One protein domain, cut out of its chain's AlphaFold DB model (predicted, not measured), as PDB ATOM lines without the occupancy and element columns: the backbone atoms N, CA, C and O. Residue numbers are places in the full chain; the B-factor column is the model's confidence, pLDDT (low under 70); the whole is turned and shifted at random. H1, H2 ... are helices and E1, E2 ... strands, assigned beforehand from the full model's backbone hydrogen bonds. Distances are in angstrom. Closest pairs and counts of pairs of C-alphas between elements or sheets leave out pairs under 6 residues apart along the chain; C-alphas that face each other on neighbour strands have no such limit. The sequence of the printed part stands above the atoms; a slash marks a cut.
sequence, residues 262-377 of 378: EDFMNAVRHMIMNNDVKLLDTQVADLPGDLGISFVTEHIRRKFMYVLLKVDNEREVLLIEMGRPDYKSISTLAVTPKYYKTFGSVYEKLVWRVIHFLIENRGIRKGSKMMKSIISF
ATOM      1  N   GLU A 262     213.893 151.003 247.646       84.88
ATOM      2  CA  GLU A 262     214.232 152.425 247.579       84.88
ATOM      3  C   GLU A 262     212.990 153.317 247.651       84.88
ATOM      4  O   GLU A 262     212.918 154.219 248.489       84.88
ATOM      5  N   ASP A 263     211.971 153.014 246.847       85.06
ATOM      6  CA  ASP A 263     210.711 153.762 246.837       85.06
ATOM      7  C   ASP A 263     209.958 153.642 248.167       85.06
ATOM      8  O   ASP A 263     209.404 154.623 248.666       85.06
ATOM      9  N   PHE A 264     209.970 152.454 248.778       86.75
ATOM     10  CA  PHE A 264     209.330 152.223 250.072       86.75
ATOM     11  C   PHE A 264     210.019 153.019 251.183       86.75
ATOM     12  O   PHE A 264     209.352 153.679 251.978       86.75
ATOM     13  N   MET A 265     211.351 153.036 251.206       84.62
ATOM     14  CA  MET A 265     212.103 153.853 252.157       84.62
ATOM     15  C   MET A 265     211.847 155.342 251.968       84.62
ATOM     16  O   MET A 265     211.675 156.062 252.951       84.62
ATOM     17  N   ASN A 266     211.806 155.814 250.722       84.50
ATOM     18  CA  ASN A 266     211.494 157.209 250.433       84.50
ATOM     19  C   ASN A 266     210.077 157.562 250.903       84.50
ATOM     20  O   ASN A 266     209.886 158.608 251.524       84.50
ATOM     21  N   ALA A 267     209.105 156.666 250.716       85.75
ATOM     22  CA  ALA A 267     207.758 156.837 251.253       85.75
ATOM     23  C   ALA A 267     207.751 156.908 252.790       85.75
ATOM     24  O   ALA A 267     207.133 157.807 253.356       85.75
ATOM     25  N   VAL A 268     208.487 156.027 253.477       85.00
ATOM     26  CA  VAL A 268     208.615 156.041 254.945       85.00
ATOM     27  C   VAL A 268     209.279 157.334 255.435       85.00
ATOM     28  O   VAL A 268     208.794 157.946 256.386       85.00
ATOM     29  N   ARG A 269     210.338 157.805 254.766       83.19
ATOM     30  CA  ARG A 269     210.988 159.093 255.071       83.19
ATOM     31  C   ARG A 269     210.006 160.252 254.929       83.19
ATOM     32  O   ARG A 269     209.883 161.054 255.850       83.19
ATOM     33  N   HIS A 270     209.257 160.304 253.829       82.31
ATOM     34  CA  HIS A 270     208.214 161.311 253.637       82.31
ATOM     35  C   HIS A 270     207.120 161.231 254.704       82.31
ATOM     36  O   HIS A 270     206.663 162.271 255.174       82.31
ATOM     37  N   MET A 271     206.727 160.027 255.129       81.38
ATOM     38  CA  MET A 271     205.761 159.859 256.214       81.38
ATOM     39  C   MET A 271     206.268 160.457 257.528       81.38
ATOM     40  O   MET A 271     205.508 161.163 258.182       81.38
ATOM     41  N   ILE A 272     207.528 160.212 257.888       81.56
ATOM     42  CA  ILE A 272     208.137 160.717 259.128       81.56
ATOM     43  C   ILE A 272     208.356 162.236 259.069       81.56
ATOM     44  O   ILE A 272     208.153 162.923 260.062       81.56
ATOM     45  N   MET A 273     208.776 162.774 257.920       76.94
ATOM     46  CA  MET A 273     209.071 164.207 257.779       76.94
ATOM     47  C   MET A 273     207.814 165.080 257.737       76.94
ATOM     48  O   MET A 273     207.842 166.204 258.232       76.94
ATOM     49  N   ASN A 274     206.730 164.584 257.134       77.12
ATOM     50  CA  ASN A 274     205.543 165.391 256.842       77.12
ATOM     51  C   ASN A 274     204.352 165.115 257.774       77.12
ATOM     52  O   ASN A 274     203.339 165.799 257.660       77.12
ATOM     53  N   ASN A 275     204.440 164.128 258.671       74.38
ATOM     54  CA  ASN A 275     203.358 163.776 259.596       74.38
ATOM     55  C   ASN A 275     203.887 163.656 261.031       74.38
ATOM     56  O   ASN A 275     205.082 163.464 261.239       74.38
ATOM     57  N   ASP A 276     202.993 163.695 262.024       76.12
ATOM     58  CA  ASP A 276     203.330 163.419 263.431       76.12
ATOM     59  C   ASP A 276     203.493 161.904 263.677       76.12
ATOM     60  O   ASP A 276     202.757 161.259 264.428       76.12
ATOM     61  N   VAL A 277     204.440 161.304 262.950       83.75
ATOM     62  CA  VAL A 277     204.747 159.873 262.982       83.75
ATOM     63  C   VAL A 277     206.173 159.682 263.479       83.75
ATOM     64  O   VAL A 277     207.127 160.219 262.920       83.75
ATOM     65  N   LYS A 278     206.336 158.869 264.525       84.25
ATOM     66  CA  LYS A 278     207.647 158.536 265.097       84.25
ATOM     67  C   LYS A 278     208.079 157.149 264.647       84.25
ATOM     68  O   LYS A 278     207.324 156.190 264.773       84.25
ATOM     69  N   LEU A 279     209.312 157.036 264.169       84.00
ATOM     70  CA  LEU A 279     209.948 155.750 263.908       84.00
ATOM     71  C   LEU A 279     210.357 155.106 265.241       84.00
ATOM     72  O   LEU A 279     211.124 155.707 265.990       84.00
ATOM     73  N   LEU A 280     209.827 153.920 265.540       82.44
ATOM     74  CA  LEU A 280     210.173 153.158 266.744       82.44
ATOM     75  C   LEU A 280     211.263 152.128 266.466       82.44
ATOM     76  O   LEU A 280     212.202 152.013 267.247       82.44
ATOM     77  N   ASP A 281     211.131 151.395 265.363       83.56
ATOM     78  CA  ASP A 281     212.093 150.374 264.964       83.56
ATOM     79  C   ASP A 281     212.059 150.147 263.454       83.56
ATOM     80  O   ASP A 281     211.068 150.439 262.779       83.56
ATOM     81  N   THR A 282     213.154 149.634 262.911       85.25
ATOM     82  CA  THR A 282     213.271 149.325 261.496       85.25
ATOM     83  C   THR A 282     214.439 148.394 261.227       85.25
ATOM     84  O   THR A 282     215.512 148.515 261.814       85.25
ATOM     85  N   GLN A 283     214.241 147.476 260.287       83.75
ATOM     86  CA  GLN A 283     215.282 146.551 259.877       83.75
ATOM     87  C   GLN A 283     215.121 146.193 258.407       83.75
ATOM     88  O   GLN A 283     214.003 146.023 257.917       83.75
ATOM     89  N   VAL A 284     216.258 146.021 257.737       84.69
ATOM     90  CA  VAL A 284     216.370 145.369 256.433       84.69
ATOM     91  C   VAL A 284     217.100 144.045 256.642       84.69
ATOM     92  O   VAL A 284     218.114 144.007 257.338       84.69
ATOM     93  N   ALA A 285     216.587 142.961 256.068       83.81
ATOM     94  CA  ALA A 285     217.184 141.634 256.182       83.81
ATOM     95  C   ALA A 285     216.934 140.798 254.920       83.81
ATOM     96  O   ALA A 285     216.031 141.091 254.136       83.81
ATOM     97  N   ASP A 286     217.720 139.740 254.733       86.56
ATOM     98  CA  ASP A 286     217.477 138.757 253.678       86.56
ATOM     99  C   ASP A 286     216.260 137.891 254.016       86.56
ATOM    100  O   ASP A 286     216.072 137.463 255.159       86.56
ATOM    101  N   LEU A 287     215.437 137.593 253.010       83.00
ATOM    102  CA  LEU A 287     214.309 136.688 253.160       83.00
ATOM    103  C   LEU A 287     214.840 135.279 253.487       83.00
ATOM    104  O   LEU A 287     215.686 134.758 252.751       83.00
ATOM    105  N   PRO A 288     214.375 134.644 254.575       80.44
ATOM    106  CA  PRO A 288     214.836 133.315 254.951       80.44
ATOM    107  C   PRO A 288     214.279 132.228 254.015       80.44
ATOM    108  O   PRO A 288     213.367 132.457 253.217       80.44
ATOM    109  N   GLY A 289     214.806 131.011 254.153       76.31
ATOM    110  CA  GLY A 289     214.350 129.825 253.422       76.31
ATOM    111  C   GLY A 289     214.926 129.669 252.011       76.31
ATOM    112  O   GLY A 289     215.566 130.570 251.474       76.31
ATOM    113  N   ASP A 290     214.663 128.501 251.419       76.00
ATOM    114  CA  ASP A 290     215.297 128.051 250.169       76.00
ATOM    115  C   ASP A 290     214.311 127.953 248.992       76.00
ATOM    116  O   ASP A 290     214.588 127.351 247.955       76.00
ATOM    117  N   LEU A 291     213.124 128.547 249.142       74.31
ATOM    118  CA  LEU A 291     212.138 128.626 248.065       74.31
ATOM    119  C   LEU A 291     212.507 129.741 247.085       74.31
ATOM    120  O   LEU A 291     213.016 130.783 247.483       74.31
ATOM    121  N   GLY A 292     212.136 129.584 245.812       71.88
ATOM    122  CA  GLY A 292     212.474 130.554 244.759       71.88
ATOM    123  C   GLY A 292     211.997 131.996 245.002       71.88
ATOM    124  O   GLY A 292     212.531 132.914 244.396       71.88
ATOM    125  N   ILE A 293     211.030 132.231 245.900       76.12
ATOM    126  CA  ILE A 293     210.624 133.590 246.306       76.12
ATOM    127  C   ILE A 293     211.686 134.314 247.150       76.12
ATOM    128  O   ILE A 293     211.781 135.541 247.091       76.12
ATOM    129  N   SER A 294     212.497 133.562 247.897       78.81
ATOM    130  CA  SER A 294     213.593 134.076 248.724       78.81
ATOM    131  C   SER A 294     214.794 134.530 247.900       78.81
ATOM    132  O   SER A 294     215.730 135.099 248.453       78.81
ATOM    133  N   PHE A 295     214.749 134.349 246.579       78.62
ATOM    134  CA  PHE A 295     215.818 134.700 245.658       78.62
ATOM    135  C   PHE A 295     215.327 135.666 244.570       78.62
ATOM    136  O   PHE A 295     214.159 135.681 244.169       78.62
ATOM    137  N   VAL A 296     216.243 136.516 244.116       77.06
ATOM    138  CA  VAL A 296     216.094 137.377 242.933       77.06
ATOM    139  C   VAL A 296     216.746 136.688 241.737       77.06
ATOM    140  O   VAL A 296     216.149 136.587 240.669       77.06
ATOM    141  N   THR A 297     217.949 136.156 241.954       74.00
ATOM    142  CA  THR A 297     218.702 135.276 241.050       74.00
ATOM    143  C   THR A 297     219.297 134.126 241.869       74.00
ATOM    144  O   THR A 297     219.242 134.164 243.097       74.00
ATOM    145  N   GLU A 298     219.892 133.116 241.227       66.75
ATOM    146  CA  GLU A 298     220.429 131.911 241.895       66.75
ATOM    147  C   GLU A 298     221.412 132.190 243.049       66.75
ATOM    148  O   GLU A 298     221.584 131.352 243.932       66.75
ATOM    149  N   HIS A 299     222.046 133.364 243.072       73.12
ATOM    150  CA  HIS A 299     223.051 133.734 244.076       73.12
ATOM    151  C   HIS A 299     222.700 134.994 244.871       73.12
ATOM    152  O   HIS A 299     223.485 135.421 245.715       73.12
ATOM    153  N   ILE A 300     221.538 135.606 244.615       78.25
ATOM    154  CA  ILE A 300     221.128 136.852 245.268       78.25
ATOM    155  C   ILE A 300     219.820 136.611 246.007       78.25
ATOM    156  O   ILE A 300     218.779 136.362 245.391       78.25
ATOM    157  N   ARG A 301     219.869 136.723 247.337       80.69
ATOM    158  CA  ARG A 301     218.673 136.658 248.174       80.69
ATOM    159  C   ARG A 301     217.851 137.934 248.064       80.69
ATOM    160  O   ARG A 301     218.371 139.041 247.952       80.69
ATOM    161  N   ARG A 302     216.533 137.762 248.080       83.31
ATOM    162  CA  ARG A 302     215.575 138.860 248.122       83.31
ATOM    163  C   ARG A 302     215.585 139.453 249.520       83.31
ATOM    164  O   ARG A 302     215.413 138.720 250.484       83.31
ATOM    165  N   LYS A 303     215.728 140.769 249.628       88.50
ATOM    166  CA  LYS A 303     215.619 141.469 250.910       88.50
ATOM    167  C   LYS A 303     214.162 141.756 251.267       88.50
ATOM    168  O   LYS A 303     213.296 141.826 250.395       88.50
ATOM    169  N   PHE A 304     213.891 141.957 252.544       87.56
ATOM    170  CA  PHE A 304     212.662 142.557 253.045       87.56
ATOM    171  C   PHE A 304     213.006 143.643 254.061       87.56
ATOM    172  O   PHE A 304     214.095 143.653 254.636       87.56
ATOM    173  N   MET A 305     212.066 144.554 254.274       88.75
ATOM    174  CA  MET A 305     212.150 145.599 255.279       88.75
ATOM    175  C   MET A 305     210.904 145.564 256.146       88.75
ATOM    176  O   MET A 305     209.798 145.382 255.633       88.75
ATOM    177  N   TYR A 306     211.071 145.792 257.444       90.00
ATOM    178  CA  TYR A 306     209.958 146.208 258.285       90.00
ATOM    179  C   TYR A 306     210.236 147.543 258.961       90.00
ATOM    180  O   TYR A 306     211.384 147.946 259.173       90.00
ATOM    181  N   VAL A 307     209.148 148.237 259.274       90.12
ATOM    182  CA  VAL A 307     209.149 149.544 259.920       90.12
ATOM    183  C   VAL A 307     208.045 149.555 260.959       90.12
ATOM    184  O   VAL A 307     206.874 149.385 260.624       90.12
ATOM    185  N   LEU A 308     208.414 149.759 262.215       90.38
ATOM    186  CA  LEU A 308     207.481 149.991 263.303       90.38
ATOM    187  C   LEU A 308     207.347 151.497 263.521       90.38
ATOM    188  O   LEU A 308     208.308 152.186 263.868       90.38
ATOM    189  N   LEU A 309     206.142 152.007 263.307       89.75
ATOM    190  CA  LEU A 309     205.802 153.419 263.413       89.75
ATOM    191  C   LEU A 309     204.851 153.643 264.583       89.75
ATOM    192  O   LEU A 309     203.982 152.814 264.839       89.75
ATOM    193  N   LYS A 310     204.961 154.796 265.237       88.38
ATOM    194  CA  LYS A 310     203.991 155.303 266.209       88.38
ATOM    195  C   LYS A 310     203.257 156.497 265.616       88.38
ATOM    196  O   LYS A 310     203.885 157.497 265.280       88.38
ATOM    197  N   VAL A 311     201.941 156.377 265.512       85.12
ATOM    198  CA  VAL A 311     201.018 157.358 264.936       85.12
ATOM    199  C   VAL A 311     200.179 157.968 266.064       85.12
ATOM    200  O   VAL A 311     199.658 157.240 266.918       85.12
ATOM    201  N   ASP A 312     200.071 159.298 266.086       76.19
ATOM    202  CA  ASP A 312     199.252 160.083 267.028       76.19
ATOM    203  C   ASP A 312     199.535 159.788 268.519       76.19
ATOM    204  O   ASP A 312     198.627 159.742 269.345       76.19
ATOM    205  N   ASN A 313     200.800 159.519 268.876       67.25
ATOM    206  CA  ASN A 313     201.270 159.153 270.227       67.25
ATOM    207  C   ASN A 313     200.621 157.920 270.892       67.25
ATOM    208  O   ASN A 313     201.037 157.549 271.994       67.25
ATOM    209  N   GLU A 314     199.707 157.225 270.224       75.88
ATOM    210  CA  GLU A 314     198.966 156.117 270.822       75.88
ATOM    211  C   GLU A 314     199.036 154.823 270.021       75.88
ATOM    212  O   GLU A 314     199.059 153.764 270.635       75.88
ATOM    213  N   ARG A 315     199.073 154.866 268.687       86.38
ATOM    214  CA  ARG A 315     198.896 153.660 267.866       86.38
ATOM    215  C   ARG A 315     200.183 153.241 267.189       86.38
ATOM    216  O   ARG A 315     200.815 154.047 266.515       86.38
ATOM    217  N   GLU A 316     200.532 151.970 267.307       90.62
ATOM    218  CA  GLU A 316     201.640 151.396 266.552       90.62
ATOM    219  C   GLU A 316     201.166 150.750 265.248       90.62
ATOM    220  O   GLU A 316     200.167 150.027 265.206       90.62
ATOM    221  N   VAL A 317     201.906 151.009 264.172       90.00
ATOM    222  CA  VAL A 317     201.687 150.443 262.841       90.00
ATOM    223  C   VAL A 317     202.969 149.756 262.401       90.00
ATOM    224  O   VAL A 317     204.022 150.386 262.334       90.00
ATOM    225  N   LEU A 318     202.876 148.469 262.083       90.94
ATOM    226  CA  LEU A 318     203.978 147.693 261.532       90.94
ATOM    227  C   LEU A 318     203.812 147.602 260.015       90.94
ATOM    228  O   LEU A 318     202.863 146.989 259.526       90.94
ATOM    229  N   LEU A 319     204.734 148.202 259.275       90.69
ATOM    230  CA  LEU A 319     204.830 148.079 257.826       90.69
ATOM    231  C   LEU A 319     205.850 146.997 257.473       90.69
ATOM    232  O   LEU A 319     206.917 146.952 258.075       90.69
ATOM    233  N   ILE A 320     205.539 146.141 256.502       89.94
ATOM    234  CA  ILE A 320     206.448 145.113 255.979       89.94
ATOM    235  C   ILE A 320     206.409 145.161 254.451       89.94
ATOM    236  O   ILE A 320     205.347 144.989 253.846       89.94
ATOM    237  N   GLU A 321     207.570 145.356 253.834       88.81
ATOM    238  CA  GLU A 321     207.764 145.399 252.383       88.81
ATOM    239  C   GLU A 321     208.807 144.360 251.964       88.81
ATOM    240  O   GLU A 321     209.805 144.143 252.649       88.81
ATOM    241  N   MET A 322     208.588 143.710 250.824       85.94
ATOM    242  CA  MET A 322     209.589 142.848 250.194       85.94
ATOM    243  C   MET A 322     210.268 143.607 249.060       85.94
ATOM    244  O   MET A 322     209.597 144.301 248.303       85.94
ATOM    245  N   GLY A 323     211.578 143.435 248.915       84.88
ATOM    246  CA  GLY A 323     212.348 144.040 247.839       84.88
ATOM    247  C   GLY A 323     211.912 143.517 246.477       84.88
ATOM    248  O   GLY A 323     211.713 142.307 246.298       84.88
ATOM    249  N   ARG A 324     211.748 144.429 245.514       76.94
ATOM    250  CA  ARG A 324     211.260 144.135 244.154       76.94
ATOM    251  C   ARG A 324     212.260 144.525 243.054       76.94
ATOM    252  O   ARG A 324     211.869 145.207 242.109       76.94
ATOM    253  N   PRO A 325     213.525 144.071 243.107       73.69
ATOM    254  CA  PRO A 325     214.496 144.384 242.056       73.69
ATOM    255  C   PRO A 325     214.158 143.687 240.723       73.69
ATOM    256  O   PRO A 325     214.647 144.078 239.670       73.69
ATOM    257  N   ASP A 326     213.290 142.670 240.754       73.31
ATOM    258  CA  ASP A 326     212.760 141.949 239.594       73.31
ATOM    259  C   ASP A 326     211.342 142.399 239.184       73.31
ATOM    260  O   ASP A 326     210.668 141.692 238.436       73.31
ATOM    261  N   TYR A 327     210.861 143.542 239.695       67.50
ATOM    262  CA  TYR A 327     209.553 144.148 239.389       67.50
ATOM    263  C   TYR A 327     208.316 143.269 239.665       67.50
ATOM    264  O   TYR A 327     207.200 143.600 239.254       67.50
ATOM    265  N   LYS A 328     208.458 142.162 240.404       66.56
ATOM    266  CA  LYS A 328     207.309 141.345 240.817       66.56
ATOM    267  C   LYS A 328     206.498 142.079 241.881       66.56
ATOM    268  O   LYS A 328     207.011 142.457 242.929       66.56
ATOM    269  N   SER A 329     205.208 142.267 241.620       56.41
ATOM    270  CA  SER A 329     204.325 143.028 242.507       56.41
ATOM    271  C   SER A 329     203.899 142.208 243.725       56.41
ATOM    272  O   SER A 329     203.020 141.355 243.639       56.41
ATOM    273  N   ILE A 330     204.500 142.509 244.875       67.31
ATOM    274  CA  ILE A 330     204.016 142.116 246.202       67.31
ATOM    275  C   ILE A 330     203.620 143.418 246.902       67.31
ATOM    276  O   ILE A 330     204.431 144.332 246.985       67.31
ATOM    277  N   SER A 331     202.365 143.545 247.338       64.75
ATOM    278  CA  SER A 331     201.882 144.767 248.002       64.75
ATOM    279  C   SER A 331     202.618 145.008 249.324       64.75
ATOM    280  O   SER A 331     203.044 144.049 249.952       64.75
ATOM    281  N   THR A 332     202.672 146.234 249.835       82.50
ATOM    282  CA  THR A 332     203.114 146.514 251.216       82.50
ATOM    283  C   THR A 332     202.119 145.954 252.225       82.50
ATOM    284  O   THR A 332     200.910 145.976 251.981       82.50
ATOM    285  N   LEU A 333     202.580 145.351 253.324       86.56
ATOM    286  CA  LEU A 333     201.699 144.939 254.421       86.56
ATOM    287  C   LEU A 333     201.710 146.011 255.500       86.56
ATOM    288  O   LEU A 333     202.772 146.322 256.019       86.56
ATOM    289  N   ALA A 334     200.538 146.504 255.878       87.31
ATOM    290  CA  ALA A 334     200.359 147.271 257.100       87.31
ATOM    291  C   ALA A 334     199.615 146.404 258.117       87.31
ATOM    292  O   ALA A 334     198.554 145.854 257.816       87.31
ATOM    293  N   VAL A 335     200.184 146.262 259.308       87.31
ATOM    294  CA  VAL A 335     199.598 145.518 260.418       87.31
ATOM    295  C   VAL A 335     199.357 146.482 261.566       87.31
ATOM    296  O   VAL A 335     200.244 147.240 261.953       87.31
ATOM    297  N   THR A 336     198.152 146.425 262.121       84.69
ATOM    298  CA  THR A 336     197.758 147.187 263.304       84.69
ATOM    299  C   THR A 336     197.180 146.238 264.350       84.69
ATOM    300  O   THR A 336     196.396 145.352 263.988       84.69
ATOM    301  N   PRO A 337     197.517 146.409 265.636       81.62
ATOM    302  CA  PRO A 337     196.915 145.626 266.702       81.62
ATOM    303  C   PRO A 337     195.417 145.946 266.804       81.62
ATOM    304  O   PRO A 337     195.002 147.098 266.715       81.62
ATOM    305  N   LYS A 338     194.581 144.910 266.945       74.62
ATOM    306  CA  LYS A 338     193.114 145.065 266.971       74.62
ATOM    307  C   LYS A 338     192.583 145.478 268.346       74.62
ATOM    308  O   LYS A 338     191.625 146.237 268.425       74.62
ATOM    309  N   TYR A 339     193.183 144.946 269.409       75.06
ATOM    310  CA  TYR A 339     192.709 145.110 270.791       75.06
ATOM    311  C   TYR A 339     193.649 145.944 271.664       75.06
ATOM    312  O   TYR A 339     193.270 146.358 272.755       75.06
ATOM    313  N   TYR A 340     194.859 146.213 271.177       73.38
ATOM    314  CA  TYR A 340     195.886 146.957 271.893       73.38
ATOM    315  C   TYR A 340     196.327 148.160 271.070       73.38
ATOM    316  O   TYR A 340     196.162 148.186 269.855       73.38
ATOM    317  N   LYS A 341     196.883 149.159 271.751       75.56
ATOM    318  CA  LYS A 341     197.447 150.370 271.143       75.56
ATOM    319  C   LYS A 341     198.883 150.149 270.630       75.56
ATOM    320  O   LYS A 341     199.290 150.764 269.650       75.56
ATOM    321  N   THR A 342     199.608 149.211 271.238       81.44
ATOM    322  CA  THR A 342     201.025 148.912 270.980       81.44
ATOM    323  C   THR A 342     201.244 147.412 270.775       81.44
ATOM    324  O   THR A 342     200.512 146.601 271.345       81.44
ATOM    325  N   PHE A 343     202.273 147.023 270.025       82.38
ATOM    326  CA  PHE A 343     202.709 145.633 269.871       82.38
ATOM    327  C   PHE A 343     203.572 145.133 271.043       82.38
ATOM    328  O   PHE A 343     203.706 143.921 271.226       82.38
ATOM    329  N   GLY A 344     204.173 146.029 271.837       80.94
ATOM    330  CA  GLY A 344     205.097 145.641 272.911       80.94
ATOM    331  C   GLY A 344     206.311 144.883 272.365       80.94
ATOM    332  O   GLY A 344     206.787 145.192 271.286       80.94
ATOM    333  N   SER A 345     206.803 143.854 273.061       77.38
ATOM    334  CA  SER A 345     207.917 143.007 272.584       77.38
ATOM    335  C   SER A 345     207.500 141.921 271.577       77.38
ATOM    336  O   SER A 345     208.299 141.067 271.198       77.38
ATOM    337  N   VAL A 346     206.233 141.909 271.150       82.38
ATOM    338  CA  VAL A 346     205.656 140.819 270.350       82.38
ATOM    339  C   VAL A 346     205.846 141.040 268.841       82.38
ATOM    340  O   VAL A 346     205.774 140.077 268.070       82.38
ATOM    341  N   TYR A 347     206.136 142.272 268.399       84.25
ATOM    342  CA  TYR A 347     206.240 142.595 266.969       84.25
ATOM    343  C   TYR A 347     207.355 141.819 266.258       84.25
ATOM    344  O   TYR A 347     207.132 141.379 265.137       84.25
ATOM    345  N   GLU A 348     208.509 141.574 266.889       82.88
ATOM    346  CA  GLU A 348     209.611 140.832 266.254       82.88
ATOM    347  C   GLU A 348     209.177 139.408 265.873       82.88
ATOM    348  O   GLU A 348     209.371 138.952 264.745       82.88
ATOM    349  N   LYS A 349     208.499 138.711 266.794       83.88
ATOM    350  CA  LYS A 349     207.942 137.375 266.534       83.88
ATOM    351  C   LYS A 349     206.856 137.416 265.458       83.88
ATOM    352  O   LYS A 349     206.759 136.499 264.642       83.88
ATOM    353  N   LEU A 350     206.045 138.476 265.449       85.31
ATOM    354  CA  LEU A 350     205.010 138.688 264.441       85.31
ATOM    355  C   LEU A 350     205.614 138.896 263.046       85.31
ATOM    356  O   LEU A 350     205.132 138.278 262.098       85.31
ATOM    357  N   VAL A 351     206.675 139.702 262.924       86.50
ATOM    358  CA  VAL A 351     207.416 139.911 261.670       86.50
ATOM    359  C   VAL A 351     207.859 138.566 261.111       86.50
ATOM    360  O   VAL A 351     207.475 138.217 259.995       86.50
ATOM    361  N   TRP A 352     208.585 137.767 261.894       86.12
ATOM    362  CA  TRP A 352     209.083 136.473 261.425       86.12
ATOM    363  C   TRP A 352     207.959 135.527 261.010       86.12
ATOM    364  O   TRP A 352     208.045 134.886 259.964       86.12
ATOM    365  N   ARG A 353     206.857 135.481 261.766       83.88
ATOM    366  CA  ARG A 353     205.700 134.647 261.421       83.88
ATOM    367  C   ARG A 353     205.032 135.084 260.116       83.88
ATOM    368  O   ARG A 353     204.649 134.232 259.317       83.88
ATOM    369  N   VAL A 354     204.904 136.391 259.884       84.75
ATOM    370  CA  VAL A 354     204.393 136.934 258.617       84.75
ATOM    371  C   VAL A 354     205.333 136.583 257.466       84.75
ATOM    372  O   VAL A 354     204.864 136.135 256.423       84.75
ATOM    373  N   ILE A 355     206.642 136.733 257.658       84.50
ATOM    374  CA  ILE A 355     207.651 136.409 256.647       84.50
ATOM    375  C   ILE A 355     207.608 134.921 256.280       84.50
ATOM    376  O   ILE A 355     207.469 134.596 255.102       84.50
ATOM    377  N   HIS A 356     207.615 134.018 257.263       82.75
ATOM    378  CA  HIS A 356     207.464 132.579 257.024       82.75
ATOM    379  C   HIS A 356     206.160 132.250 256.296       82.75
ATOM    380  O   HIS A 356     206.177 131.522 255.305       82.75
ATOM    381  N   PHE A 357     205.042 132.853 256.708       81.75
ATOM    382  CA  PHE A 357     203.761 132.658 256.035       81.75
ATOM    383  C   PHE A 357     203.795 133.121 254.570       81.75
ATOM    384  O   PHE A 357     203.258 132.441 253.694       81.75
ATOM    385  N   LEU A 358     204.424 134.264 254.279       77.94
ATOM    386  CA  LEU A 358     204.585 134.755 252.909       77.94
ATOM    387  C   LEU A 358     205.438 133.794 252.074       77.94
ATOM    388  O   LEU A 358     205.066 133.503 250.939       77.94
ATOM    389  N   ILE A 359     206.521 133.253 252.634       77.94
ATOM    390  CA  ILE A 359     207.388 132.274 251.963       77.94
ATOM    391  C   ILE A 359     206.613 130.988 251.644       77.94
ATOM    392  O   ILE A 359     206.561 130.575 250.484       77.94
ATOM    393  N   GLU A 360     205.940 130.399 252.636       77.00
ATOM    394  CA  GLU A 360     205.146 129.168 252.485       77.00
ATOM    395  C   GLU A 360     204.033 129.309 251.439       77.00
ATOM    396  O   GLU A 360     203.716 128.366 250.713       77.00
ATOM    397  N   ASN A 361     203.452 130.505 251.322       74.88
ATOM    398  CA  ASN A 361     202.394 130.794 250.359       74.88
ATOM    399  C   ASN A 361     202.923 131.389 249.043       74.88
ATOM    400  O   ASN A 361     202.132 131.919 248.263       74.88
ATOM    401  N   ARG A 362     204.234 131.300 248.767       70.06
ATOM    402  CA  ARG A 362     204.873 131.810 247.536       70.06
ATOM    403  C   ARG A 362     204.538 133.281 247.249       70.06
ATOM    404  O   ARG A 362     204.311 133.666 246.107       70.06
ATOM    405  N   GLY A 363     204.459 134.097 248.298       61.78
ATOM    406  CA  GLY A 363     204.163 135.531 248.230       61.78
ATOM    407  C   GLY A 363     202.675 135.861 248.132       61.78
ATOM    408  O   GLY A 363     202.305 137.034 248.122       61.78
ATOM    409  N   ILE A 364     201.800 134.851 248.095       66.00
ATOM    410  CA  ILE A 364     200.355 135.047 247.981       66.00
ATOM    411  C   ILE A 364     199.758 135.330 249.360       66.00
ATOM    412  O   ILE A 364     199.710 134.473 250.245       66.00
ATOM    413  N   ARG A 365     199.185 136.524 249.518       62.34
ATOM    414  CA  ARG A 365     198.409 136.892 250.707       62.34
ATOM    415  C   ARG A 365     196.996 136.328 250.619       62.34
ATOM    416  O   ARG A 365     196.075 136.994 250.156       62.34
ATOM    417  N   LYS A 366     196.776 135.098 251.087       59.31
ATOM    418  CA  LYS A 366     195.403 134.607 251.302       59.31
ATOM    419  C   LYS A 366     194.848 135.223 252.584       59.31
ATOM    420  O   LYS A 366     195.117 134.718 253.675       59.31
ATOM    421  N   GLY A 367     194.067 136.297 252.438       54.22
ATOM    422  CA  GLY A 367     193.526 137.103 253.539       54.22
ATOM    423  C   GLY A 367     192.934 136.282 254.688       54.22
ATOM    424  O   GLY A 367     193.267 136.537 255.836       54.22
ATOM    425  N   SER A 368     192.166 135.221 254.411       50.84
ATOM    426  CA  SER A 368     191.546 134.386 255.457       50.84
ATOM    427  C   SER A 368     192.523 133.486 256.229       50.84
ATOM    428  O   SER A 368     192.293 133.210 257.406       50.84
ATOM    429  N   LYS A 369     193.621 133.030 255.609       54.25
ATOM    430  CA  LYS A 369     194.653 132.213 256.275       54.25
ATOM    431  C   LYS A 369     195.648 133.083 257.043       54.25
ATOM    432  O   LYS A 369     196.032 132.727 258.154       54.25
ATOM    433  N   MET A 370     196.001 134.240 256.484       57.81
ATOM    434  CA  MET A 370     196.897 135.202 257.127       57.81
ATOM    435  C   MET A 370     196.249 135.799 258.382       57.81
ATOM    436  O   MET A 370     196.873 135.814 259.438       57.81
ATOM    437  N   MET A 371     194.963 136.181 258.308       51.16
ATOM    438  CA  MET A 371     194.221 136.675 259.474       51.16
ATOM    439  C   MET A 371     194.112 135.614 260.570       51.16
ATOM    440  O   MET A 371     194.323 135.939 261.727       51.16
ATOM    441  N   LYS A 372     193.859 134.337 260.238       51.38
ATOM    442  CA  LYS A 372     193.822 133.253 261.240       51.38
ATOM    443  C   LYS A 372     195.180 133.023 261.915       51.38
ATOM    444  O   LYS A 372     195.219 132.830 263.125       51.38
ATOM    445  N   SER A 373     196.281 133.081 261.160       51.44
ATOM    446  CA  SER A 373     197.633 132.927 261.720       51.44
ATOM    447  C   SER A 373     198.003 134.094 262.646       51.44
ATOM    448  O   SER A 373     198.516 133.860 263.738       51.44
ATOM    449  N   ILE A 374     197.666 135.330 262.257       52.66
ATOM    450  CA  ILE A 374     197.929 136.550 263.040       52.66
ATOM    451  C   ILE A 374     197.012 136.643 264.275       52.66
ATOM    452  O   ILE A 374     197.490 136.960 265.358       52.66
ATOM    453  N   ILE A 375     195.721 136.308 264.153       50.81
ATOM    454  CA  ILE A 375     194.748 136.320 265.267       50.81
ATOM    455  C   ILE A 375     195.040 135.225 266.298       50.81
ATOM    456  O   ILE A 375     194.747 135.410 267.464       50.81
ATOM    457  N   SER A 376     195.634 134.090 265.918       45.84
ATOM    458  CA  SER A 376     196.048 133.080 266.911       45.84
ATOM    459  C   SER A 376     197.244 133.505 267.777       45.84
ATOM    460  O   SER A 376     197.657 132.748 268.650       45.84
ATOM    461  N   PHE A 377     197.849 134.660 267.484       45.97
ATOM    462  CA  PHE A 377     199.082 135.135 268.113       45.97
ATOM    463  C   PHE A 377     198.915 136.449 268.893       45.97
ATOM    464  O   PHE A 377     199.667 136.675 269.839       45.97
TER     465      PHE A 377
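Overview. This is residues 262 to 377 of the 378 residues of an uncharacterized protein of Bacillus pacificus (UniProt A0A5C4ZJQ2). A twisted antiparallel sheet, in the order E1 - E3 - E4 - E5, lies between two helices, H1 over one face and H2 over the opposite face, making three layers. H3 packs on H2, and the short strand E2 lies beyond one end of the sheet. The printed part has 116 residues with three named helices and five named strands, in the order H1 E1 E2 E3 E4 E5 H2 H3, mixed in class. It is compact, with a radius of gyration of the C-alphas of 14.5 A, and spans 43 by 33 by 21 A.

Arrangement. E3, residues 303 to 311, E4, residues 315 to 322, and E5, residues 333 to 335, form a meander, each strand the antiparallel neighbour of the one before. N 307 and O 319 are 2.8 A apart, as are N 320 and O 333. E1, residues 277 to 286, bends by 60 degrees at residue 280 and pairs with E3, N 278 to O 310 being 2.9 A. H1, residues 262 to 274, runs along E3 at 12 degrees on the local plane, height over the sheet 9.2 A. H2, residues 344 to 360, is on the opposite face at 10.1 A, over E3 and E4. H3, residues 367 to 375, touches residues 350 to 357 of H2 alone, the closest C-alphas being those of Phe 357 and Met 370, 7.4 A; this helical hairpin has a shallow tilt of 33 degrees, only just short of steep, opposite ways. Every O i to N i+4 pair is within hydrogen-bond range in H1 and H3, and 11 of 13 are in H2.

Along the chain. H1 begins at C-alpha 262 (214.232, 152.425, 247.579) and is 18.1 A long. E1 is 26.4 A long, E3 25.7 A, E4 23.3 A and H2 26.2 A. E2, residues 295 to 297, pairs with no named strand. H3 ends at C-alpha 375 (194.748, 136.320, 265.267).

Size, cuts and confidence. The C-alphas of Glu 298 and Asn 313, the two farthest apart, are 43.7 A apart. The printed part has no cut and no long link. Confidence is under 70 at residues 298, 313, 327 to 331 and 363 to 377.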